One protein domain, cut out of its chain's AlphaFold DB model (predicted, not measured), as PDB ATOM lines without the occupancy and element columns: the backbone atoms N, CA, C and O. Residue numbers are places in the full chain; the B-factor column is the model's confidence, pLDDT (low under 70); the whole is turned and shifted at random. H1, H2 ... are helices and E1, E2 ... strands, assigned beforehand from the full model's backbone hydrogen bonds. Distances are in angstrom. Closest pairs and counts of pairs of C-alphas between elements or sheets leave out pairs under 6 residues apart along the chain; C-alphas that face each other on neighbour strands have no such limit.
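What this domain is: This is residues 47 to 56 and 170 to 338 of the 338 residues of an uncharacterized protein of Desulfococcus sp. 4484_242 (UniProt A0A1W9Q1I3). A six-stranded antiparallel sheet, E2 E7 E4 E5 E6 E3, curls into a nearly closed barrel, and beside it is a cluster of helices H1, H2 and H3, with H4 between the barrel and H3. The small sheet E1 E8 lies by H3, and residues 234 to 239, in the link between E4 and E5, stick out as the tip of a long arm. The printed part has 179 residues, with named elements in the order E1 E2 E3 E4 E5 E6 E7 H1 H2 H3 H4 E8. The class is mixed, with 83 residues, under half, in named elements. The whole is compact, with a radius of gyration of the C-alphas of 16.5 A and spans of 46 by 40 by 32 A.

Where its parts are: E1, residues 47 to 51, begins at C-alpha 47 (31.179, 31.534, 14.454). After the cut come E2, residues 190 to 192, E3, 208 to 211, and E4, 224 to 229, 16.3 A long. E5, 244 to 254, is 26.2 A long and bends by 56 degrees at residue 247; E6, 259 to 266, measures 19.1 A. E7 holds 275 to 279, H1 281 to 291 over 15.3 A, H2 298 to 303, H3 305 to 316 over 16.3 A and H4 324 to 331. E8, 334 to 337, ends at C-alpha 337 (29.301, 33.523, 10.111).

How they stand to each other: The large sheet is curled and strongly twisted. E4 E5 E6 form a meander, each strand the antiparallel neighbour of the one before; E3 E4 E5 E6 and E4 E5 E6 E7 are Greek keys, a meander plus a strand antiparallel to its far end. In the hairpin E5 and E6, N 250 and O 262 are 2.8 A apart, within hydrogen-bond range. The closest C-alphas of edge strands E2 and E3, Pro 192 and Met 211, are 6.8 A apart. H4 is on this sheet at a height of 9.6 A, its closest C-alphas to E5 being Ala 325 and Tyr 248, 6.7 A. H3 touches H4 with residues 306 to 310 alone, about perpendicular at 82 degrees, closest at C-alphas Asn 310 and Leu 330, 6.7 A. H1 touches H3 at a shallow tilt of 24 degrees, closest at C-alphas Arg 282 and Pro 305, 7.0 A. H1 and H2 form a helical hairpin at 36 degrees, only just steep, closest at C-alphas Arg 282 and Leu 301, 6.1 A. E1 and E8 are antiparallel, with N 49 and O 335 at 2.8 A. In H1, H2, H3 and H4 every O i to N i+4 pair is within hydrogen-bond range.

The domain as a whole: The C-alphas farthest apart, Ser 236 and Pro 338, are 56.7 A apart. Residues 57 to 169 are not printed; C-alphas 56 and 170 are 11.7 A apart across the cut. The links E2 to E3, E3 to E4 and E4 to E5 are long. Mean pLDDT of the printed part is 86.9; residues 180 to 187, 232 to 240 and 318 to 320 are under 70.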
ATOM      1  N   ARG A  47      29.977  32.300  14.815       84.50
ATOM      2  CA  ARG A  47      31.179  31.534  14.454       84.50
ATOM      3  C   ARG A  47      32.118  32.409  13.635       84.50
ATOM      4  O   ARG A  47      31.676  33.200  12.801       84.50
ATOM      5  N   LEU A  48      33.421  32.265  13.847       89.00
ATOM      6  CA  LEU A  48      34.424  33.038  13.119       89.00
ATOM      7  C   LEU A  48      34.839  32.332  11.825       89.00
ATOM      8  O   LEU A  48      35.205  31.158  11.809       89.00
ATOM      9  N   GLY A  49      34.816  33.080  10.726       93.12
ATOM     10  CA  GLY A  49      35.324  32.666   9.426       93.12
ATOM     11  C   GLY A  49      36.500  33.518   8.959       93.12
ATOM     12  O   GLY A  49      36.850  34.542   9.555       93.12
ATOM     13  N   ILE A  50      37.100  33.087   7.855       94.94
ATOM     14  CA  ILE A  50      38.109  33.832   7.107       94.94
ATOM     15  C   ILE A  50      37.439  34.476   5.904       94.94
ATOM     16  O   ILE A  50      36.814  33.784   5.103       94.94
ATOM     17  N   ASP A  51      37.590  35.786   5.767       95.88
ATOM     18  CA  ASP A  51      37.136  36.506   4.586       95.88
ATOM     19  C   ASP A  51      38.215  36.444   3.502       95.88
ATOM     20  O   ASP A  51      39.328  36.952   3.671       95.88
ATOM     21  N   VAL A  52      37.885  35.790   2.387       96.31
ATOM     22  CA  VAL A  52      38.799  35.633   1.249       96.31
ATOM     23  C   VAL A  52      38.601  36.674   0.144       96.31
ATOM     24  O   VAL A  52      39.314  36.631  -0.859       96.31
ATOM     25  N   SER A  53      37.674  37.623   0.312       94.31
ATOM     26  CA  SER A  53      37.328  38.619  -0.716       94.31
ATOM     27  C   SER A  53      38.496  39.523  -1.125       94.31
ATOM     28  O   SER A  53      38.544  39.990  -2.260       94.31
ATOM     29  N   ALA A  54      39.471  39.723  -0.234       91.94
ATOM     30  CA  ALA A  54      40.687  40.484  -0.520       91.94
ATOM     31  C   ALA A  54      41.691  39.737  -1.422       91.94
ATOM     32  O   ALA A  54      42.619  40.356  -1.936       91.94
ATOM     33  N   PHE A  55      41.531  38.421  -1.604       93.00
ATOM     34  CA  PHE A  55      42.499  37.569  -2.307       93.00
ATOM     35  C   PHE A  55      41.952  36.964  -3.599       93.00
ATOM     36  O   PHE A  55      42.731  36.553  -4.456       93.00
ATOM     37  N   THR A  56      40.628  36.876  -3.751       93.44
ATOM     38  CA  THR A  56      39.999  36.326  -4.955       93.44
ATOM     39  C   THR A  56      38.601  36.891  -5.189       93.44
ATOM     40  O   THR A  56      37.861  37.184  -4.249       93.44
ATOM     41  N   SER A 170      29.621  32.369  -0.560       93.69
ATOM     42  CA  SER A 170      30.051  33.354   0.437       93.69
ATOM     43  C   SER A 170      31.577  33.543   0.393       93.69
ATOM     44  O   SER A 170      32.299  32.548   0.289       93.69
ATOM     45  N   PRO A 171      32.119  34.766   0.521       95.25
ATOM     46  CA  PRO A 171      33.552  34.967   0.740       95.25
ATOM     47  C   PRO A 171      33.989  34.583   2.163       95.25
ATOM     48  O   PRO A 171      35.177  34.423   2.412       95.25
ATOM     49  N   CYS A 172      33.047  34.409   3.095       95.81
ATOM     50  CA  CYS A 172      33.344  34.044   4.474       95.81
ATOM     51  C   CYS A 172      33.453  32.520   4.624       95.81
ATOM     52  O   CYS A 172      32.460  31.794   4.502       95.81
ATOM     53  N   VAL A 173      34.666  32.009   4.822       95.38
ATOM     54  CA  VAL A 173      34.978  30.575   4.894       95.38
ATOM     55  C   VAL A 173      35.145  30.153   6.350       95.38
ATOM     56  O   VAL A 173      36.072  30.592   7.027       95.38
ATOM     57  N   HIS A 174      34.279  29.261   6.829       94.25
ATOM     58  CA  HIS A 174      34.508  28.563   8.093       94.25
ATOM     59  C   HIS A 174      35.608  27.521   7.904       94.25
ATOM     60  O   HIS A 174      35.528  26.739   6.960       94.25
ATOM     61  N   LEU A 175      36.608  27.476   8.780       93.06
ATOM     62  CA  LEU A 175      37.618  26.420   8.724       93.06
ATOM     63  C   LEU A 175      37.009  25.083   9.154       93.06
ATOM     64  O   LEU A 175      36.273  25.015  10.134       93.06
ATOM     65  N   ALA A 176      37.332  24.018   8.428       89.62
ATOM     66  CA  ALA A 176      36.774  22.694   8.667       89.62
ATOM     67  C   ALA A 176      37.876  21.637   8.708       89.62
ATOM     68  O   ALA A 176      38.807  21.657   7.897       89.62
ATOM     69  N   SER A 177      37.733  20.681   9.623       86.00
ATOM     70  CA  SER A 177      38.554  19.469   9.639       86.00
ATOM     71  C   SER A 177      37.889  18.361   8.812       86.00
ATOM     72  O   SER A 177      36.679  18.418   8.573       86.00
ATOM     73  N   PRO A 178      38.648  17.356   8.349       82.69
ATOM     74  CA  PRO A 178      38.091  16.203   7.648       82.69
ATOM     75  C   PRO A 178      37.095  15.441   8.526       82.69
ATOM     76  O   PRO A 178      37.254  15.380   9.751       82.69
ATOM     77  N   GLN A 179      36.102  14.801   7.901       72.38
ATOM     78  CA  GLN A 179      35.192  13.920   8.635       72.38
ATOM     79  C   GLN A 179      35.973  12.765   9.303       72.38
ATOM     80  O   GLN A 179      36.943  12.261   8.716       72.38
ATOM     81  N   PRO A 180      35.578  12.333  10.518       61.78
ATOM     82  CA  PRO A 180      36.187  11.184  11.189       61.78
ATOM     83  C   PRO A 180      36.206   9.945  10.277       61.78
ATOM     84  O   PRO A 180      35.213   9.647   9.622       61.78
ATOM     85  N   GLY A 181      37.338   9.235  10.219       57.75
ATOM     86  CA  GLY A 181      37.514   8.023   9.401       57.75
ATOM     87  C   GLY A 181      38.321   8.206   8.108       57.75
ATOM     88  O   GLY A 181      39.072   7.307   7.746       57.75
ATOM     89  N   LEU A 182      38.293   9.380   7.465       58.56
ATOM     90  CA  LEU A 182      39.091   9.635   6.246       58.56
ATOM     91  C   LEU A 182      40.588   9.813   6.518       58.56
ATOM     92  O   LEU A 182      41.413   9.572   5.645       58.56
ATOM     93  N   SER A 183      40.937  10.256   7.727       51.44
ATOM     94  CA  SER A 183      42.325  10.476   8.149       51.44
ATOM     95  C   SER A 183      42.859   9.354   9.049       51.44
ATOM     96  O   SER A 183      44.070   9.216   9.209       51.44
ATOM     97  N   GLU A 184      41.973   8.535   9.628       49.25
ATOM     98  CA  GLU A 184      42.330   7.601  10.707       49.25
ATOM     99  C   GLU A 184      42.599   6.165  10.232       49.25
ATOM    100  O   GLU A 184      43.448   5.507  10.827       49.25
ATOM    101  N   SER A 185      41.956   5.670   9.161       44.88
ATOM    102  CA  SER A 185      42.131   4.268   8.727       44.88
ATOM    103  C   SER A 185      43.097   4.057   7.556       44.88
ATOM    104  O   SER A 185      43.577   2.943   7.373       44.88
ATOM    105  N   SER A 186      43.380   5.094   6.757       50.91
ATOM    106  CA  SER A 186      44.036   4.941   5.439       50.91
ATOM    107  C   SER A 186      45.231   5.879   5.215       50.91
ATOM    108  O   SER A 186      45.769   5.954   4.112       50.91
ATOM    109  N   GLY A 187      45.663   6.594   6.257       63.41
ATOM    110  CA  GLY A 187      46.649   7.667   6.143       63.41
ATOM    111  C   GLY A 187      46.048   8.976   5.605       63.41
ATOM    112  O   GLY A 187      44.865   9.045   5.276       63.41
ATOM    113  N   PRO A 188      46.838  10.060   5.556       71.50
ATOM    114  CA  PRO A 188      46.351  11.363   5.121       71.50
ATOM    115  C   PRO A 188      46.052  11.357   3.616       71.50
ATOM    116  O   PRO A 188      46.934  11.042   2.817       71.50
ATOM    117  N   LEU A 189      44.830  11.752   3.241       84.38
ATOM    118  CA  LEU A 189      44.386  11.863   1.850       84.38
ATOM    119  C   LEU A 189      45.356  12.749   1.044       84.38
ATOM    120  O   LEU A 189      45.516  13.936   1.350       84.38
ATOM    121  N   LYS A 190      46.005  12.156   0.031       90.38
ATOM    122  CA  LYS A 190      46.850  12.852  -0.947       90.38
ATOM    123  C   LYS A 190      46.156  12.879  -2.308       90.38
ATOM    124  O   LYS A 190      45.755  11.824  -2.791       90.38
ATOM    125  N   ILE A 191      46.042  14.056  -2.916       92.12
ATOM    126  CA  ILE A 191      45.321  14.267  -4.182       92.12
ATOM    127  C   ILE A 191      46.122  15.182  -5.115       92.12
ATOM    128  O   ILE A 191      46.798  16.083  -4.619       92.12
ATOM    129  N   PRO A 192      46.092  14.983  -6.439       92.69
ATOM    130  CA  PRO A 192      46.812  15.844  -7.368       92.69
ATOM    131  C   PRO A 192      46.050  17.148  -7.646       92.69
ATOM    132  O   PRO A 192      44.823  17.200  -7.622       92.69
ATOM    133  N   VAL A 193      46.783  18.208  -7.990       94.19
ATOM    134  CA  VAL A 193      46.192  19.381  -8.650       94.19
ATOM    135  C   VAL A 193      45.845  19.017 -10.088       94.19
ATOM    136  O   VAL A 193      46.731  18.675 -10.873       94.19
ATOM    137  N   VAL A 194      44.572  19.135 -10.449       92.25
ATOM    138  CA  VAL A 194      44.071  18.693 -11.754       92.25
ATOM    139  C   VAL A 194      44.085  19.815 -12.775       92.25
ATOM    140  O   VAL A 194      44.528  19.618 -13.903       92.25
ATOM    141  N   ALA A 195      43.633  20.999 -12.387       91.94
ATOM    142  CA  ALA A 195      43.567  22.152 -13.268       91.94
ATOM    143  C   ALA A 195      43.639  23.445 -12.456       91.94
ATOM    144  O   ALA A 195      43.687  23.440 -11.224       91.94
ATOM    145  N   SER A 196      43.641  24.567 -13.161       92.88
ATOM    146  CA  SER A 196      43.668  25.896 -12.573       92.88
ATOM    147  C   SER A 196      42.725  26.832 -13.302       92.88
ATOM    148  O   SER A 196      42.332  26.597 -14.453       92.88
ATOM    149  N   LYS A 197      42.347  27.919 -12.631       91.19
ATOM    150  CA  LYS A 197      41.602  28.992 -13.280       91.19
ATOM    151  C   LYS A 197      42.403  29.509 -14.475       91.19
ATOM    152  O   LYS A 197      43.612  29.707 -14.394       91.19
ATOM    153  N   ASN A 198      41.708  29.708 -15.593       85.69
ATOM    154  CA  ASN A 198      42.288  30.103 -16.879       85.69
ATOM    155  C   ASN A 198      43.318  29.120 -17.461       85.69
ATOM    156  O   ASN A 198      44.013  29.493 -18.399       85.69
ATOM    157  N   LEU A 199      43.387  27.879 -16.958       86.25
ATOM    158  CA  LEU A 199      44.353  26.865 -17.399       86.25
ATOM    159  C   LEU A 199      45.815  27.337 -17.294       86.25
ATOM    160  O   LEU A 199      46.659  26.948 -18.099       86.25
ATOM    161  N   SER A 200      46.122  28.173 -16.297       88.62
ATOM    162  CA  SER A 200      47.500  28.581 -16.016       88.62
ATOM    163  C   SER A 200      48.371  27.360 -15.720       88.62
ATOM    164  O   SER A 200      48.053  26.560 -14.833       88.62
ATOM    165  N   SER A 201      49.484  27.232 -16.440       86.69
ATOM    166  CA  SER A 201      50.477  26.180 -16.210       86.69
ATOM    167  C   SER A 201      51.260  26.408 -14.918       86.69
ATOM    168  O   SER A 201      51.636  25.441 -14.260       86.69
ATOM    169  N   VAL A 202      51.458  27.673 -14.545       93.38
ATOM    170  CA  VAL A 202      52.199  28.103 -13.359       93.38
ATOM    171  C   VAL A 202      51.213  28.501 -12.265       93.38
ATOM    172  O   VAL A 202      50.306  29.307 -12.497       93.38
ATOM    173  N   LEU A 203      51.383  27.930 -11.075       95.94
ATOM    174  CA  LEU A 203      50.570  28.197  -9.893       95.94
ATOM    175  C   LEU A 203      51.438  28.767  -8.784       95.94
ATOM    176  O   LEU A 203      52.546  28.302  -8.535       95.94
ATOM    177  N   GLY A 204      50.900  29.750  -8.078       95.62
ATOM    178  CA  GLY A 204      51.555  30.383  -6.945       95.62
ATOM    179  C   GLY A 204      50.537  30.894  -5.942       95.62
ATOM    180  O   GLY A 204      49.363  30.513  -5.960       95.62
ATOM    181  N   GLN A 205      50.984  31.780  -5.058       94.88
ATOM    182  CA  GLN A 205      50.108  32.410  -4.079       94.88
ATOM    183  C   GLN A 205      48.921  33.114  -4.764       94.88
ATOM    184  O   GLN A 205      49.071  33.738  -5.810       94.88
ATOM    185  N   PHE A 206      47.731  32.973  -4.178       94.56
ATOM    186  CA  PHE A 206      46.436  33.472  -4.660       94.56
ATOM    187  C   PHE A 206      45.923  32.873  -5.975       94.56
ATOM    188  O   PHE A 206      44.880  33.287  -6.482       94.56
ATOM    189  N   SER A 207      46.591  31.849  -6.507       96.38
ATOM    190  CA  SER A 207      46.051  31.082  -7.630       96.38
ATOM    191  C   SER A 207      44.805  30.295  -7.208       96.38
ATOM    192  O   SER A 207      44.722  29.790  -6.085       96.38
ATOM    193  N   ILE A 208      43.849  30.161  -8.131       96.94
ATOM    194  CA  ILE A 208      42.700  29.262  -7.992       96.94
ATOM    195  C   ILE A 208      43.015  27.953  -8.710       96.94
ATOM    196  O   ILE A 208      43.380  27.957  -9.889       96.94
ATOM    197  N   LEU A 209      42.860  26.845  -7.994       96.50
ATOM    198  CA  LEU A 209      43.086  25.498  -8.500       96.50
ATOM    199  C   LEU A 209      41.847  24.628  -8.342       96.50
ATOM    200  O   LEU A 209      40.976  24.907  -7.515       96.50
ATOM    201  N   TYR A 210      41.801  23.556  -9.120       96.12
ATOM    202  CA  TYR A 210      40.732  22.576  -9.085       96.12
ATOM    203  C   TYR A 210      41.279  21.179  -8.817       96.12
ATOM    204  O   TYR A 210      42.362  20.812  -9.289       96.12
ATOM    205  N   MET A 211      40.504  20.412  -8.063       94.69
ATOM    206  CA  MET A 211      40.804  19.041  -7.669       94.69
ATOM    207  C   MET A 211      39.633  18.145  -8.073       94.69
ATOM    208  O   MET A 211      38.475  18.544  -7.940       94.69
ATOM    209  N   ASP A 212      39.925  16.919  -8.497       92.31
ATOM    210  CA  ASP A 212      38.958  15.850  -8.791       92.31
ATOM    211  C   ASP A 212      38.477  15.125  -7.519       92.31
ATOM    212  O   ASP A 212      38.131  13.944  -7.540       92.31
ATOM    213  N   TYR A 213      38.481  15.843  -6.391       92.25
ATOM    214  CA  TYR A 213      37.984  15.375  -5.105       92.25
ATOM    215  C   TYR A 213      36.999  16.393  -4.530       92.25
ATOM    216  O   TYR A 213      37.303  17.583  -4.471       92.25
ATOM    217  N   GLY A 214      35.835  15.927  -4.078       93.25
ATOM    218  CA  GLY A 214      34.732  16.752  -3.591       93.25
ATOM    219  C   GLY A 214      34.062  16.112  -2.379       93.25
ATOM    220  O   GLY A 214      34.681  15.319  -1.661       93.25
ATOM    221  N   LEU A 215      32.783  16.417  -2.171       92.81
ATOM    222  CA  LEU A 215      32.013  15.985  -1.001       92.81
ATOM    223  C   LEU A 215      31.973  14.459  -0.842       92.81
ATOM    224  O   LEU A 215      32.146  13.962   0.271       92.81
ATOM    225  N   ARG A 216      31.817  13.699  -1.937       90.62
ATOM    226  CA  ARG A 216      31.816  12.222  -1.912       90.62
ATOM    227  C   ARG A 216      33.152  11.628  -1.475       90.62
ATOM    228  O   ARG A 216      33.193  10.520  -0.951       90.62
ATOM    229  N   HIS A 217      34.226  12.386  -1.652       89.50
ATOM    230  CA  HIS A 217      35.574  12.025  -1.236       89.50
ATOM    231  C   HIS A 217      35.957  12.633   0.123       89.50
ATOM    232  O   HIS A 217      37.091  12.487   0.576       89.50
ATOM    233  N   GLY A 218      35.017  13.327   0.773       89.56
ATOM    234  CA  GLY A 218      35.218  13.951   2.071       89.56
ATOM    235  C   GLY A 218      35.911  15.309   2.051       89.56
ATOM    236  O   GLY A 218      36.246  15.826   3.118       89.56
ATOM    237  N   VAL A 219      36.099  15.903   0.871       93.12
ATOM    238  CA  VAL A 219      36.607  17.269   0.730       93.12
ATOM    239  C   VAL A 219      35.450  18.245   0.883       93.12
ATOM    240  O   VAL A 219      34.470  18.194   0.144       93.12
ATOM    241  N   HIS A 220      35.577  19.145   1.848       94.31
ATOM    242  CA  HIS A 220      34.575  20.145   2.181       94.31
ATOM    243  C   HIS A 220      35.171  21.545   2.080       94.31
ATOM    244  O   HIS A 220      36.366  21.760   2.308       94.31
ATOM    245  N   ARG A 221      34.309  22.525   1.803       95.31
ATOM    246  CA  ARG A 221      34.644  23.939   1.971       95.31
ATOM    247  C   ARG A 221      35.232  24.174   3.365       95.31
ATOM    248  O   ARG A 221      34.709  23.671   4.356       95.31
ATOM    249  N   GLY A 222      36.319  24.940   3.429       94.88
ATOM    250  CA  GLY A 222      37.044  25.202   4.669       94.88
ATOM    251  C   GLY A 222      38.136  24.196   5.011       94.88
ATOM    252  O   GLY A 222      38.908  24.456   5.936       94.88
ATOM    253  N   ASN A 223      38.239  23.074   4.292       94.56
ATOM    254  CA  ASN A 223      39.382  22.181   4.444       94.56
ATOM    255  C   ASN A 223      40.671  22.852   3.965       94.56
ATOM    256  O   ASN A 223      40.676  23.674   3.046       94.56
ATOM    257  N   LEU A 224      41.773  22.467   4.604       94.06
ATOM    258  CA  LEU A 224      43.112  22.931   4.279       94.06
ATOM    259  C   LEU A 224      43.931  21.788   3.696       94.06
ATOM    260  O   LEU A 224      43.907  20.673   4.213       94.06
ATOM    261  N   PHE A 225      44.711  22.092   2.669       94.88
ATOM    262  CA  PHE A 225      45.701  21.179   2.115       94.88
ATOM    263  C   PHE A 225      47.101  21.775   2.210       94.88
ATOM    264  O   PHE A 225      47.282  22.980   2.057       94.88
ATOM    265  N   GLN A 226      48.092  20.919   2.434       94.44
ATOM    266  CA  GLN A 226      49.509  21.212   2.239       94.44
ATOM    267  C   GLN A 226      49.892  20.953   0.787       94.44
ATOM    268  O   GLN A 226      49.581  19.888   0.259       94.44
ATOM    269  N   ILE A 227      50.611  21.890   0.176       95.81
ATOM    270  CA  ILE A 227      51.237  21.710  -1.135       95.81
ATOM    271  C   ILE A 227      52.558  20.979  -0.914       95.81
ATOM    272  O   ILE A 227      53.434  21.495  -0.216       95.81
ATOM    273  N   LEU A 228      52.686  19.781  -1.477       94.25
ATOM    274  CA  LEU A 228      53.862  18.937  -1.310       94.25
ATOM    275  C   LEU A 228      54.818  19.102  -2.488       94.25
ATOM    276  O   LEU A 228      54.419  18.961  -3.643       94.25
ATOM    277  N   SER A 229      56.092  19.338  -2.190       89.44
ATOM    278  CA  SER A 229      57.177  19.165  -3.148       89.44
ATOM    279  C   SER A 229      57.908  17.868  -2.849       89.44
ATOM    280  O   SER A 229      58.419  17.726  -1.735       89.44
ATOM    281  N   PRO A 230      58.058  16.965  -3.830       81.44
ATOM    282  CA  PRO A 230      59.033  15.900  -3.691       81.44
ATOM    283  C   PRO A 230      60.417  16.542  -3.543       81.44
ATOM    284  O   PRO A 230      60.769  17.475  -4.276       81.44
ATOM    285  N   VAL A 231      61.187  16.077  -2.565       76.81
ATOM    286  CA  VAL A 231      62.594  16.456  -2.439       76.81
ATOM    287  C   VAL A 231      63.367  15.633  -3.462       76.81
ATOM    288  O   VAL A 231      63.226  14.412  -3.506       76.81
ATOM    289  N   GLN A 232      64.167  16.289  -4.306       65.75
ATOM    290  CA  GLN A 232      65.061  15.581  -5.220       65.75
ATOM    291  C   GLN A 232      66.117  14.855  -4.381       65.75
ATOM    292  O   GLN A 232      67.012  15.483  -3.818       65.75
ATOM    293  N   ALA A 233      65.962  13.539  -4.240       61.97
ATOM    294  CA  ALA A 233      66.986  12.697  -3.647       61.97
ATOM    295  C   ALA A 233      68.147  12.543  -4.634       61.97
ATOM    296  O   ALA A 233      67.942  12.466  -5.847       61.97
ATOM    297  N   ASP A 234      69.366  12.488  -4.103       64.81
ATOM    298  CA  ASP A 234      70.511  12.006  -4.865       64.81
ATOM    299  C   ASP A 234      70.198  10.565  -5.317       64.81
ATOM    300  O   ASP A 234      69.903   9.731  -4.456       64.81
ATOM    301  N   PRO A 235      70.239  10.247  -6.625       61.28
ATOM    302  CA  PRO A 235      69.921   8.911  -7.132       61.28
ATOM    303  C   PRO A 235      70.838   7.810  -6.575       61.28
ATOM    304  O   PRO A 235      70.532   6.635  -6.739       61.28
ATOM    305  N   SER A 236      71.949   8.164  -5.919       63.41
ATOM    306  CA  SER A 236      72.844   7.229  -5.228       63.41
ATOM    307  C   SER A 236      72.413   6.857  -3.799       63.41
ATOM    308  O   SER A 236      73.036   5.994  -3.179       63.41
ATOM    309  N   LYS A 237      71.366   7.491  -3.249       63.12
ATOM    310  CA  LYS A 237      70.816   7.186  -1.922       63.12
ATOM    311  C   LYS A 237      69.380   6.674  -2.046       63.12
ATOM    312  O   LYS A 237      68.453   7.458  -2.208       63.12
ATOM    313  N   ASP A 238      69.195   5.369  -1.850       58.97
ATOM    314  CA  ASP A 238      67.903   4.651  -1.932       58.97
ATOM    315  C   ASP A 238      66.884   4.990  -0.817       58.97
ATOM    316  O   ASP A 238      65.917   4.260  -0.594       58.97
ATOM    317  N   ALA A 239      67.075   6.084  -0.075       65.31
ATOM    318  CA  ALA A 239      66.177   6.466   1.007       65.31
ATOM    319  C   ALA A 239      65.133   7.483   0.509       65.31
ATOM    320  O   ALA A 239      65.515   8.587   0.111       65.31
ATOM    321  N   PRO A 240      63.820   7.175   0.567       66.62
ATOM    322  CA  PRO A 240      62.788   8.150   0.237       66.62
ATOM    323  C   PRO A 240      62.858   9.324   1.221       66.62
ATOM    324  O   PRO A 240      62.707   9.151   2.432       66.62
ATOM    325  N   LEU A 241      63.110  10.524   0.697       73.50
ATOM    326  CA  LEU A 241      63.120  11.750   1.489       73.50
ATOM    327  C   LEU A 241      61.682  12.214   1.765       73.50
ATOM    328  O   LEU A 241      60.810  12.050   0.908       73.50
ATOM    329  N   PRO A 242      61.407  12.788   2.949       80.31
ATOM    330  CA  PRO A 242      60.088  13.325   3.247       80.31
ATOM    331  C   PRO A 242      59.771  14.515   2.335       80.31
ATOM    332  O   PRO A 242      60.629  15.364   2.101       80.31
ATOM    333  N   ASP A 243      58.525  14.586   1.865       86.06
ATOM    334  CA  ASP A 243      58.027  15.713   1.072       86.06
ATOM    335  C   ASP A 243      58.201  17.043   1.833       86.06
ATOM    336  O   ASP A 243      57.876  17.144   3.022       86.06
ATOM    337  N   GLU A 244      58.657  18.085   1.136       89.81
ATOM    338  CA  GLU A 244      58.708  19.448   1.669       89.81
ATOM    339  C   GLU A 244      57.334  20.123   1.530       89.81
ATOM    340  O   GLU A 244      56.671  20.009   0.498       89.81
ATOM    341  N   VAL A 245      56.905  20.876   2.549       91.94
ATOM    342  CA  VAL A 245      55.687  21.698   2.470       91.94
ATOM    343  C   VAL A 245      56.021  23.054   1.840       91.94
ATOM    344  O   VAL A 245      56.665  23.904   2.468       91.94
ATOM    345  N   LEU A 246      55.543  23.265   0.610       93.50
ATOM    346  CA  LEU A 246      55.714  24.520  -0.131       93.50
ATOM    347  C   LEU A 246      54.710  25.591   0.262       93.50
ATOM    348  O   LEU A 246      54.982  26.774   0.086       93.50
ATOM    349  N   GLY A 247      53.536  25.198   0.733       94.31
ATOM    350  CA  GLY A 247      52.474  26.145   1.003       94.31
ATOM    351  C   GLY A 247      51.161  25.468   1.330       94.31
ATOM    352  O   GLY A 247      51.129  24.277   1.654       94.31
ATOM    353  N   TYR A 248      50.078  26.236   1.251       95.25
ATOM    354  CA  TYR A 248      48.766  25.788   1.689       95.25
ATOM    355  C   TYR A 248      47.655  26.250   0.752       95.25
ATOM    356  O   TYR A 248      47.718  27.327   0.156       95.25
ATOM    357  N   VAL A 249      46.613  25.430   0.675       96.62
ATOM    358  CA  VAL A 249      45.403  25.668  -0.114       96.62
ATOM    359  C   VAL A 249      44.200  25.624   0.818       96.62
ATOM    360  O   VAL A 249      44.082  24.698   1.618       96.62
ATOM    361  N   LEU A 250      43.308  26.604   0.702       96.75
ATOM    362  CA  LEU A 250      42.014  26.643   1.378       96.75
ATOM    363  C   LEU A 250      40.909  26.294   0.381       96.75
ATOM    364  O   LEU A 250      40.775  26.954  -0.648       96.75
ATOM    365  N   VAL A 251      40.100  25.280   0.685       97.31
ATOM    366  CA  VAL A 251      38.958  24.906  -0.159       97.31
ATOM    367  C   VAL A 251      37.864  25.962  -0.040       97.31
ATOM    368  O   VAL A 251      37.326  26.194   1.046       97.31
ATOM    369  N   LEU A 252      37.522  26.590  -1.163       97.19
ATOM    370  CA  LEU A 252      36.471  27.600  -1.249       97.19
ATOM    371  C   LEU A 252      35.128  26.992  -1.634       97.19
ATOM    372  O   LEU A 252      34.103  27.441  -1.142       97.19
ATOM    373  N   ASP A 253      35.105  25.974  -2.479       96.12
ATOM    374  CA  ASP A 253      33.858  25.329  -2.883       96.12
ATOM    375  C   ASP A 253      34.072  23.837  -3.128       96.12
ATOM    376  O   ASP A 253      35.176  23.418  -3.481       96.12
ATOM    377  N   ALA A 254      33.031  23.041  -2.906       94.94
ATOM    378  CA  ALA A 254      33.075  21.593  -3.069       94.94
ATOM    379  C   ALA A 254      31.761  21.094  -3.677       94.94
ATOM    380  O   ALA A 254      30.709  21.135  -3.037       94.94
ATOM    381  N   GLY A 255      31.845  20.597  -4.909       93.38
ATOM    382  CA  GLY A 255      30.778  19.843  -5.551       93.38
ATOM    383  C   GLY A 255      30.787  18.371  -5.118       93.38
ATOM    384  O   GLY A 255      31.559  17.976  -4.238       93.38
ATOM    385  N   PRO A 256      29.949  17.520  -5.736       92.94
ATOM    386  CA  PRO A 256      29.903  16.094  -5.416       92.94
ATOM    387  C   PRO A 256      31.259  15.396  -5.580       92.94
ATOM    388  O   PRO A 256      31.677  14.679  -4.672       92.94
ATOM    389  N   ASP A 257      31.956  15.653  -6.692       91.88
ATOM    390  CA  ASP A 257      33.204  14.960  -7.048       91.88
ATOM    391  C   ASP A 257      34.416  15.869  -7.144       91.88
ATOM    392  O   ASP A 257      35.527  15.382  -7.005       91.88
ATOM    393  N   THR A 258      34.221  17.169  -7.355       94.81
ATOM    394  CA  THR A 258      35.300  18.137  -7.566       94.81
ATOM    395  C   THR A 258      35.277  19.228  -6.504       94.81
ATOM    396  O   THR A 258      34.271  19.447  -5.823       94.81
ATOM    397  N   SER A 259      36.388  19.941  -6.353       96.12
ATOM    398  CA  SER A 259      36.471  21.105  -5.470       96.12
ATOM    399  C   SER A 259      37.374  22.195  -6.033       96.12
ATOM    400  O   SER A 259      38.268  21.946  -6.846       96.12
ATOM    401  N   THR A 260      37.124  23.419  -5.574       97.44
ATOM    402  CA  THR A 260      37.853  24.631  -5.949       97.44
ATOM    403  C   THR A 260      38.624  25.146  -4.740       97.44
ATOM    404  O   THR A 260      38.049  25.402  -3.679       97.44
ATOM    405  N   GLY A 261      39.935  25.311  -4.895       97.50
ATOM    406  CA  GLY A 261      40.848  25.760  -3.848       97.50
ATOM    407  C   GLY A 261      41.510  27.097  -4.168       97.50
ATOM    408  O   GLY A 261      41.824  27.387  -5.319       97.50
ATOM    409  N   LEU A 262      41.762  27.890  -3.128       97.62
ATOM    410  CA  LEU A 262      42.590  29.092  -3.161       97.62
ATOM    411  C   LEU A 262      43.944  28.796  -2.532       97.62
ATOM    412  O   LEU A 262      44.015  28.394  -1.370       97.62
ATOM    413  N   VAL A 263      45.022  29.046  -3.266       96.88
ATOM    414  CA  VAL A 263      46.374  28.999  -2.706       96.88
ATOM    415  C   VAL A 263      46.557  30.197  -1.778       96.88
ATOM    416  O   VAL A 263      46.651  31.333  -2.233       96.88
ATOM    417  N   ILE A 264      46.612  29.966  -0.467       94.75
ATOM    418  CA  ILE A 264      46.777  31.049   0.516       94.75
ATOM    419  C   ILE A 264      48.247  31.440   0.699       94.75
ATOM    420  O   ILE A 264      48.544  32.588   1.013       94.75
ATOM    421  N   THR A 265      49.169  30.502   0.472       93.94
ATOM    422  CA  THR A 265      50.618  30.744   0.462       93.94
ATOM    423  C   THR A 265      51.316  29.731  -0.435       93.94
ATOM    424  O   THR A 265      50.868  28.585  -0.546       93.94
ATOM    425  N   ALA A 266      52.426  30.148  -1.036       94.06
ATOM    426  CA  ALA A 266      53.365  29.276  -1.721       94.06
ATOM    427  C   ALA A 266      54.769  29.897  -1.665       94.06
ATOM    428  O   ALA A 266      54.956  31.039  -2.077       94.06
ATOM    429  N   LYS A 267      55.762  29.140  -1.187       93.44
ATOM    430  CA  LYS A 267      57.178  29.553  -1.127       93.44
ATOM    431  C   LYS A 267      57.811  29.703  -2.509       93.44
ATOM    432  O   LYS A 267      58.766  30.453  -2.677       93.44
ATOM    433  N   ARG A 268      57.304  28.947  -3.480       93.25
ATOM    434  CA  ARG A 268      57.698  28.980  -4.888       93.25
ATOM    435  C   ARG A 268      56.538  28.526  -5.757       93.25
ATOM    436  O   ARG A 268      55.576  27.938  -5.258       93.25
ATOM    437  N   GLU A 269      56.664  28.783  -7.048       94.94
ATOM    438  CA  GLU A 269      55.711  28.313  -8.043       94.94
ATOM    439  C   GLU A 269      55.680  26.782  -8.113       94.94
ATOM    440  O   GLU A 269      56.676  26.096  -7.863       94.94
ATOM    441  N   PHE A 270      54.515  26.248  -8.454       95.06
ATOM    442  CA  PHE A 270      54.267  24.826  -8.646       95.06
ATOM    443  C   PHE A 270      53.311  24.615  -9.823       95.06
ATOM    444  O   PHE A 270      52.794  25.567 -10.406       95.06
ATOM    445  N   TYR A 271      53.093  23.359 -10.196       94.38
ATOM    446  CA  TYR A 271      52.441  23.012 -11.458       94.38
ATOM    447  C   TYR A 271      51.298  22.022 -11.249       94.38
ATOM    448  O   TYR A 271      51.147  21.405 -10.188       94.38
ATOM    449  N   ARG A 272      50.496  21.833 -12.293       90.56
ATOM    450  CA  ARG A 272      49.540  20.725 -12.387       90.56
ATOM    451  C   ARG A 272      50.215  19.382 -12.065       90.56
ATOM    452  O   ARG A 272      51.363  19.157 -12.434       90.56
ATOM    453  N   GLY A 273      49.498  18.500 -11.374       90.12
ATOM    454  CA  GLY A 273      50.001  17.208 -10.900       90.12
ATOM    455  C   GLY A 273      50.736  17.273  -9.558       90.12
ATOM    456  O   GLY A 273      51.002  16.227  -8.972       90.12
ATOM    457  N   THR A 274      51.019  18.473  -9.031       94.19
ATOM    458  CA  THR A 274      51.571  18.628  -7.674       94.19
ATOM    459  C   THR A 274      50.625  17.994  -6.657       94.19
ATOM    460  O   THR A 274      49.413  18.205  -6.721       94.19
ATOM    461  N   MET A 275      51.171  17.223  -5.717       94.75
ATOM    462  CA  MET A 275      50.372  16.524  -4.713       94.75
ATOM    463  C   MET A 275      49.991  17.458  -3.565       94.75
ATOM    464  O   MET A 275      50.816  18.183  -3.011       94.75
ATOM    465  N   LEU A 276      48.725  17.396  -3.181       95.25
ATOM    466  CA  LEU A 276      48.143  18.087  -2.047       95.25
ATOM    467  C   LEU A 276      47.834  17.079  -0.949       95.25
ATOM    468  O   LEU A 276      47.288  16.016  -1.224       95.25
ATOM    469  N   LYS A 277      48.143  17.413   0.302       93.62
ATOM    470  CA  LYS A 277      47.860  16.566   1.467       93.62
ATOM    471  C   LYS A 277      46.865  17.238   2.395       93.62
ATOM    472  O   LYS A 277      47.128  18.333   2.883       93.62
ATOM    473  N   LEU A 278      45.752  16.565   2.663       92.38
ATOM    474  CA  LEU A 278      44.703  17.072   3.541       92.38
ATOM    475  C   LEU A 278      45.223  17.266   4.975       92.38
ATOM    476  O   LEU A 278      45.903  16.397   5.530       92.38
ATOM    477  N   VAL A 279      44.892  18.409   5.575       90.56
ATOM    478  CA  VAL A 279      45.266  18.780   6.944       90.56
ATOM    479  C   VAL A 279      44.084  18.542   7.879       90.56
ATOM    480  O   VAL A 279      43.035  19.168   7.738       90.56
ATOM    481  N   ASP A 280      44.271  17.690   8.889       89.19
ATOM    482  CA  ASP A 280      43.344  17.595  10.022       89.19
ATOM    483  C   ASP A 280      43.662  18.709  11.031       89.19
ATOM    484  O   ASP A 280      44.478  18.546  11.943       89.19
ATOM    485  N   LEU A 281      43.049  19.881  10.821       86.44
ATOM    486  CA  LEU A 281      43.280  21.076  11.634       86.44
ATOM    487  C   LEU A 281      42.988  20.817  13.117       86.44
ATOM    488  O   LEU A 281      43.772  21.218  13.976       86.44
ATOM    489  N   ARG A 282      41.909  20.090  13.414       87.75
ATOM    490  CA  ARG A 282      41.546  19.645  14.760       87.75
ATOM    491  C   ARG A 282      42.665  18.829  15.390       87.75
ATOM    492  O   ARG A 282      43.059  19.112  16.520       87.75
ATOM    493  N   GLN A 283      43.196  17.824  14.692       88.00
ATOM    494  CA  GLN A 283      44.258  16.982  15.238       88.00
ATOM    495  C   GLN A 283      45.547  17.785  15.464       88.00
ATOM    496  O   GLN A 283      46.205  17.600  16.490       88.00
ATOM    497  N   VAL A 284      45.890  18.701  14.553       88.12
ATOM    498  CA  VAL A 284      47.061  19.578  14.701       88.12
ATOM    499  C   VAL A 284      46.892  20.509  15.904       88.12
ATOM    500  O   VAL A 284      47.750  20.521  16.784       88.12
ATOM    501  N   LEU A 285      45.772  21.231  16.004       89.25
ATOM    502  CA  LEU A 285      45.480  22.123  17.131       89.25
ATOM    503  C   LEU A 285      45.462  21.365  18.464       89.25
ATOM    504  O   LEU A 285      46.094  21.804  19.422       89.25
ATOM    505  N   LYS A 286      44.830  20.185  18.520       90.44
ATOM    506  CA  LYS A 286      44.832  19.311  19.704       90.44
ATOM    507  C   LYS A 286      46.247  18.980  20.175       90.44
ATOM    508  O   LYS A 286      46.512  19.026  21.377       90.44
ATOM    509  N   ARG A 287      47.155  18.638  19.253       90.25
ATOM    510  CA  ARG A 287      48.560  18.352  19.591       90.25
ATOM    511  C   ARG A 287      49.236  19.574  20.207       90.25
ATOM    512  O   ARG A 287      49.870  19.426  21.244       90.25
ATOM    513  N   PHE A 288      49.046  20.763  19.632       89.50
ATOM    514  CA  PHE A 288      49.634  21.995  20.172       89.50
ATOM    515  C   PHE A 288      49.069  22.375  21.540       89.50
ATOM    516  O   PHE A 288      49.834  22.659  22.455       89.50
ATOM    517  N   LEU A 289      47.748  22.327  21.711       90.25
ATOM    518  CA  LEU A 289      47.100  22.604  22.996       90.25
ATOM    519  C   LEU A 289      47.597  21.639  24.080       90.25
ATOM    520  O   LEU A 289      47.899  22.063  25.189       90.25
ATOM    521  N   THR A 290      47.765  20.359  23.736       91.12
ATOM    522  CA  THR A 290      48.315  19.352  24.655       91.12
ATOM    523  C   THR A 290      49.785  19.629  24.982       91.12
ATOM    524  O   THR A 290      50.169  19.569  26.145       91.12
ATOM    525  N   TYR A 291      50.597  19.971  23.978       90.06
ATOM    526  CA  TYR A 291      52.016  20.303  24.148       90.06
ATOM    527  C   TYR A 291      52.224  21.493  25.095       90.06
ATOM    528  O   TYR A 291      53.059  21.428  25.992       90.06
ATOM    529  N   TYR A 292      51.414  22.545  24.956       88.62
ATOM    530  CA  TYR A 292      51.460  23.723  25.827       88.62
ATOM    531  C   TYR A 292      50.629  23.582  27.115       88.62
ATOM    532  O   TYR A 292      50.520  24.541  27.872       88.62
ATOM    533  N   SER A 293      50.059  22.401  27.392       89.81
ATOM    534  CA  SER A 293      49.212  22.141  28.571       89.81
ATOM    535  C   SER A 293      48.019  23.101  28.713       89.81
ATOM    536  O   SER A 293      47.623  23.474  29.817       89.81
ATOM    537  N   LEU A 294      47.430  23.503  27.586       88.12
ATOM    538  CA  LEU A 294      46.282  24.404  27.520       88.12
ATOM    539  C   LEU A 294      44.974  23.610  27.511       88.12
ATOM    540  O   LEU A 294      44.816  22.638  26.767       88.12
ATOM    541  N   HIS A 295      44.011  24.044  28.326       86.81
ATOM    542  CA  HIS A 295      42.682  23.443  28.345       86.81
ATOM    543  C   HIS A 295      41.914  23.774  27.061       86.81
ATOM    544  O   HIS A 295      41.963  24.904  26.572       86.81
ATOM    545  N   TYR A 296      41.180  22.798  26.530       84.81
ATOM    546  CA  TYR A 296      40.347  22.991  25.352       84.81
ATOM    547  C   TYR A 296      39.078  22.148  25.421       84.81
ATOM    548  O   TYR A 296      39.097  20.997  25.868       84.81
ATOM    549  N   ASP A 297      37.982  22.714  24.923       86.81
ATOM    550  CA  ASP A 297      36.751  21.979  24.679       86.81
ATOM    551  C   ASP A 297      36.830  21.295  23.305       86.81
ATOM    552  O   ASP A 297      37.163  21.915  22.291       86.81
ATOM    553  N   LYS A 298      36.524  19.995  23.267       84.75
ATOM    554  CA  LYS A 298      36.450  19.226  22.020       84.75
ATOM    555  C   LYS A 298      35.375  19.777  21.087       84.75
ATOM    556  O   LYS A 298      35.577  19.754  19.881       84.75
ATOM    557  N   THR A 299      34.255  20.259  21.623       85.38
ATOM    558  CA  THR A 299      33.158  20.787  20.801       85.38
ATOM    559  C   THR A 299      33.542  22.111  20.151       85.38
ATOM    560  O   THR A 299      33.250  22.330  18.979       85.38
ATOM    561  N   GLU A 300      34.267  22.966  20.870       85.25
ATOM    562  CA  GLU A 300      34.782  24.229  20.343       85.25
ATOM    563  C   GLU A 300      35.869  24.001  19.287       85.25
ATOM    564  O   GLU A 300      35.903  24.692  18.275       85.25
ATOM    565  N   LEU A 301      36.713  22.984  19.469       86.12
ATOM    566  CA  LEU A 301      37.730  22.604  18.490       86.12
ATOM    567  C   LEU A 301      37.140  22.176  17.133       86.12
ATOM    568  O   LEU A 301      37.766  22.399  16.099       86.12
ATOM    569  N   GLU A 302      35.952  21.571  17.141       84.81
ATOM    570  CA  GLU A 302      35.219  21.195  15.925       84.81
ATOM    571  C   GLU A 302      34.454  22.380  15.328       84.81
ATOM    572  O   GLU A 302      34.459  22.588  14.115       84.81
ATOM    573  N   ASN A 303      33.778  23.151  16.182       86.56
ATOM    574  CA  ASN A 303      32.813  24.159  15.751       86.56
ATOM    575  C   ASN A 303      33.413  25.543  15.496       86.56
ATOM    576  O   ASN A 303      32.782  26.315  14.787       86.56
ATOM    577  N   ASP A 304      34.560  25.875  16.092       88.50
ATOM    578  CA  ASP A 304      35.233  27.168  15.929       88.50
ATOM    579  C   ASP A 304      36.767  27.030  16.077       88.50
ATOM    580  O   ASP A 304      37.391  27.552  17.013       88.50
ATOM    581  N   PRO A 305      37.425  26.312  15.148       89.81
ATOM    582  CA  PRO A 305      38.870  26.100  15.205       89.81
ATOM    583  C   PRO A 305      39.667  27.408  15.076       89.81
ATOM    584  O   PRO A 305      40.806  27.479  15.539       89.81
ATOM    585  N   LEU A 306      39.088  28.457  14.479       90.81
ATOM    586  CA  LEU A 306      39.753  29.750  14.328       90.81
ATOM    587  C   LEU A 306      39.816  30.508  15.657       90.81
ATOM    588  O   LEU A 306      40.863  31.067  15.988       90.81
ATOM    589  N   ARG A 307      38.748  30.474  16.461       89.88
ATOM    590  CA  ARG A 307      38.768  30.993  17.835       89.88
ATOM    591  C   ARG A 307      39.769  30.248  18.707       89.88
ATOM    592  O   ARG A 307      40.521  30.883  19.447       89.88
ATOM    593  N   VAL A 308      39.824  28.921  18.594       90.56
ATOM    594  CA  VAL A 308      40.823  28.112  19.305       90.56
ATOM    595  C   VAL A 308      42.240  28.518  18.902       90.56
ATOM    596  O   VAL A 308      43.089  28.707  19.772       90.56
ATOM    597  N   LEU A 309      42.483  28.705  17.604       89.81
ATOM    598  CA  LEU A 309      43.776  29.140  17.088       89.81
ATOM    599  C   LEU A 309      44.168  30.543  17.587       89.81
ATOM    600  O   LEU A 309      45.315  30.737  17.983       89.81
ATOM    601  N   ASN A 310      43.230  31.496  17.621       89.31
ATOM    602  CA  ASN A 310      43.472  32.838  18.164       89.31
ATOM    603  C   ASN A 310      43.905  32.772  19.637       89.31
ATOM    604  O   ASN A 310      44.941  33.327  19.994       89.31
ATOM    605  N   ARG A 311      43.172  32.025  20.476       89.56
ATOM    606  CA  ARG A 311      43.530  31.862  21.897       89.56
ATOM    607  C   ARG A 311      44.884  31.184  22.082       89.56
ATOM    608  O   ARG A 311      45.662  31.607  22.930       89.56
ATOM    609  N   LEU A 312      45.173  30.153  21.285       89.00
ATOM    610  CA  LEU A 312      46.475  29.486  21.298       89.00
ATOM    611  C   LEU A 312      47.598  30.495  21.007       89.00
ATOM    612  O   LEU A 312      48.593  30.533  21.726       89.00
ATOM    613  N   ALA A 313      47.430  31.336  19.987       88.19
ATOM    614  CA  ALA A 313      48.420  32.345  19.627       88.19
ATOM    615  C   ALA A 313      48.606  33.416  20.716       88.19
ATOM    616  O   ALA A 313      49.737  33.807  20.998       88.19
ATOM    617  N   GLU A 314      47.522  33.856  21.359       88.69
ATOM    618  CA  GLU A 314      47.568  34.812  22.473       88.69
ATOM    619  C   GLU A 314      48.292  34.244  23.702       88.69
ATOM    620  O   GLU A 314      49.082  34.947  24.331       88.69
ATOM    621  N   GLN A 315      48.053  32.972  24.036       87.31
ATOM    622  CA  GLN A 315      48.609  32.338  25.236       87.31
ATOM    623  C   GLN A 315      50.082  31.956  25.091       87.31
ATOM    624  O   GLN A 315      50.848  32.091  26.044       87.31
ATOM    625  N   VAL A 316      50.489  31.470  23.917       85.31
ATOM    626  CA  VAL A 316      51.877  31.039  23.682       85.31
ATOM    627  C   VAL A 316      52.755  32.208  23.207       85.31
ATOM    628  O   VAL A 316      53.975  32.209  23.394       85.31
ATOM    629  N   GLY A 317      52.141  33.254  22.649       77.88
ATOM    630  CA  GLY A 317      52.820  34.467  22.211       77.88
ATOM    631  C   GLY A 317      53.686  34.281  20.953       77.88
ATOM    632  O   GLY A 317      53.704  33.222  20.328       77.88
ATOM    633  N   PRO A 318      54.455  35.314  20.560       66.06
ATOM    634  CA  PRO A 318      55.201  35.345  19.295       66.06
ATOM    635  C   PRO A 318      56.430  34.422  19.253       66.06
ATOM    636  O   PRO A 318      57.051  34.288  18.206       66.06
ATOM    637  N   ARG A 319      56.809  33.812  20.386       57.09
ATOM    638  CA  ARG A 319      57.920  32.844  20.475       57.09
ATOM    639  C   ARG A 319      57.483  31.408  20.177       57.09
ATOM    640  O   ARG A 319      58.326  30.517  20.157       57.09
ATOM    641  N   ALA A 320      56.184  31.188  19.986       68.88
ATOM    642  CA  ALA A 320      55.630  29.898  19.626       68.88
ATOM    643  C   ALA A 320      56.097  29.487  18.224       68.88
ATOM    644  O   ALA A 320      55.857  30.213  17.257       68.88
ATOM    645  N   ASP A 321      56.686  28.299  18.101       75.75
ATOM    646  CA  ASP A 321      56.942  27.672  16.802       75.75
ATOM    647  C   ASP A 321      55.630  27.083  16.254       75.75
ATOM    648  O   ASP A 321      55.362  25.880  16.319       75.75
ATOM    649  N   LEU A 322      54.719  27.975  15.844       80.38
ATOM    650  CA  LEU A 322      53.463  27.593  15.208       80.38
ATOM    651  C   LEU A 322      53.701  27.312  13.719       80.38
ATOM    652  O   LEU A 322      54.458  28.040  13.073       80.38
ATOM    653  N   PRO A 323      52.992  26.329  13.130       79.19
ATOM    654  CA  PRO A 323      53.076  26.065  11.703       79.19
ATOM    655  C   PRO A 323      52.780  27.324  10.890       79.19
ATOM    656  O   PRO A 323      51.873  28.088  11.220       79.19
ATOM    657  N   GLU A 324      53.483  27.506   9.775       77.44
ATOM    658  CA  GLU A 324      53.338  28.689   8.918       77.44
ATOM    659  C   GLU A 324      51.879  28.928   8.480       77.44
ATOM    660  O   GLU A 324      51.402  30.063   8.504       77.44
ATOM    661  N   ALA A 325      51.121  27.857   8.202       74.31
ATOM    662  CA  ALA A 325      49.677  27.940   7.957       74.31
ATOM    663  C   ALA A 325      48.918  28.662   9.068       74.31
ATOM    664  O   ALA A 325      48.031  29.452   8.785       74.31
ATOM    665  N   PHE A 326      49.237  28.400  10.330       84.31
ATOM    666  CA  PHE A 326      48.511  28.974  11.456       84.31
ATOM    667  C   PHE A 326      48.760  30.472  11.542       84.31
ATOM    668  O   PHE A 326      47.817  31.250  11.650       84.31
ATOM    669  N   LEU A 327      50.019  30.881  11.397       85.19
ATOM    670  CA  LEU A 327      50.399  32.291  11.364       85.19
ATOM    671  C   LEU A 327      49.718  33.039  10.211       85.19
ATOM    672  O   LEU A 327      49.301  34.183  10.381       85.19
ATOM    673  N   LEU A 328      49.572  32.396   9.053       83.25
ATOM    674  CA  LEU A 328      48.843  32.955   7.916       83.25
ATOM    675  C   LEU A 328      47.354  33.087   8.211       83.25
ATOM    676  O   LEU A 328      46.806  34.180   8.081       83.25
ATOM    677  N   LEU A 329      46.712  32.008   8.668       87.69
ATOM    678  CA  LEU A 329      45.292  32.012   9.006       87.69
ATOM    679  C   LEU A 329      44.984  33.087  10.044       87.69
ATOM    680  O   LEU A 329      43.985  33.771   9.890       87.69
ATOM    681  N   LEU A 330      45.840  33.301  11.048       88.56
ATOM    682  CA  LEU A 330      45.695  34.374  12.041       88.56
ATOM    683  C   LEU A 330      45.703  35.775  11.405       88.56
ATOM    684  O   LEU A 330      44.894  36.614  11.788       88.56
ATOM    685  N   LYS A 331      46.560  36.008  10.404       89.88
ATOM    686  CA  LYS A 331      46.718  37.305   9.721       89.88
ATOM    687  C   LYS A 331      45.644  37.604   8.672       89.88
ATOM    688  O   LYS A 331      45.483  38.761   8.295       89.88
ATOM    689  N   MET A 332      44.930  36.592   8.176       92.31
ATOM    690  CA  MET A 332      43.879  36.806   7.175       92.31
ATOM    691  C   MET A 332      42.668  37.552   7.771       92.31
ATOM    692  O   MET A 332      42.336  37.316   8.939       92.31
ATOM    693  N   PRO A 333      41.965  38.394   6.985       94.19
ATOM    694  CA  PRO A 333      40.749  39.074   7.421       94.19
ATOM    695  C   PRO A 333      39.705  38.105   7.991       94.19
ATOM    696  O   PRO A 333      39.545  36.981   7.511       94.19
ATOM    697  N   LYS A 334      39.018  38.535   9.051       93.81
ATOM    698  CA  LYS A 334      37.992  37.749   9.748       93.81
ATOM    699  C   LYS A 334      36.604  38.230   9.366       93.81
ATOM    700  O   LYS A 334      36.396  39.419   9.147       93.81
ATOM    701  N   CYS A 335      35.653  37.313   9.373       94.06
ATOM    702  CA  CYS A 335      34.237  37.598   9.184       94.06
ATOM    703  C   CYS A 335      33.407  36.793  10.183       94.06
ATOM    704  O   CYS A 335      33.827  35.731  10.644       94.06
ATOM    705  N   ALA A 336      32.229  37.309  10.525       90.94
ATOM    706  CA  ALA A 336      31.253  36.570  11.308       90.94
ATOM    707  C   ALA A 336      30.411  35.699  10.372       90.94
ATOM    708  O   ALA A 336      29.938  36.168   9.334       90.94
ATOM    709  N   ILE A 337      30.235  34.439  10.748       85.56
ATOM    710  CA  ILE A 337      29.301  33.523  10.111       85.56
ATOM    711  C   ILE A 337      28.020  33.570  10.948       85.56
ATOM    712  O   ILE A 337      28.098  33.295  12.151       85.56
ATOM    713  N   PRO A 338      26.900  34.003  10.343       70.69
ATOM    714  CA  PRO A 338      25.630  34.160  11.037       70.69
ATOM    715  C   PRO A 338      25.025  32.833  11.490       70.69
ATOM    716  O   PRO A 338      25.385  31.774  10.916       70.69
TER     717      PRO A 338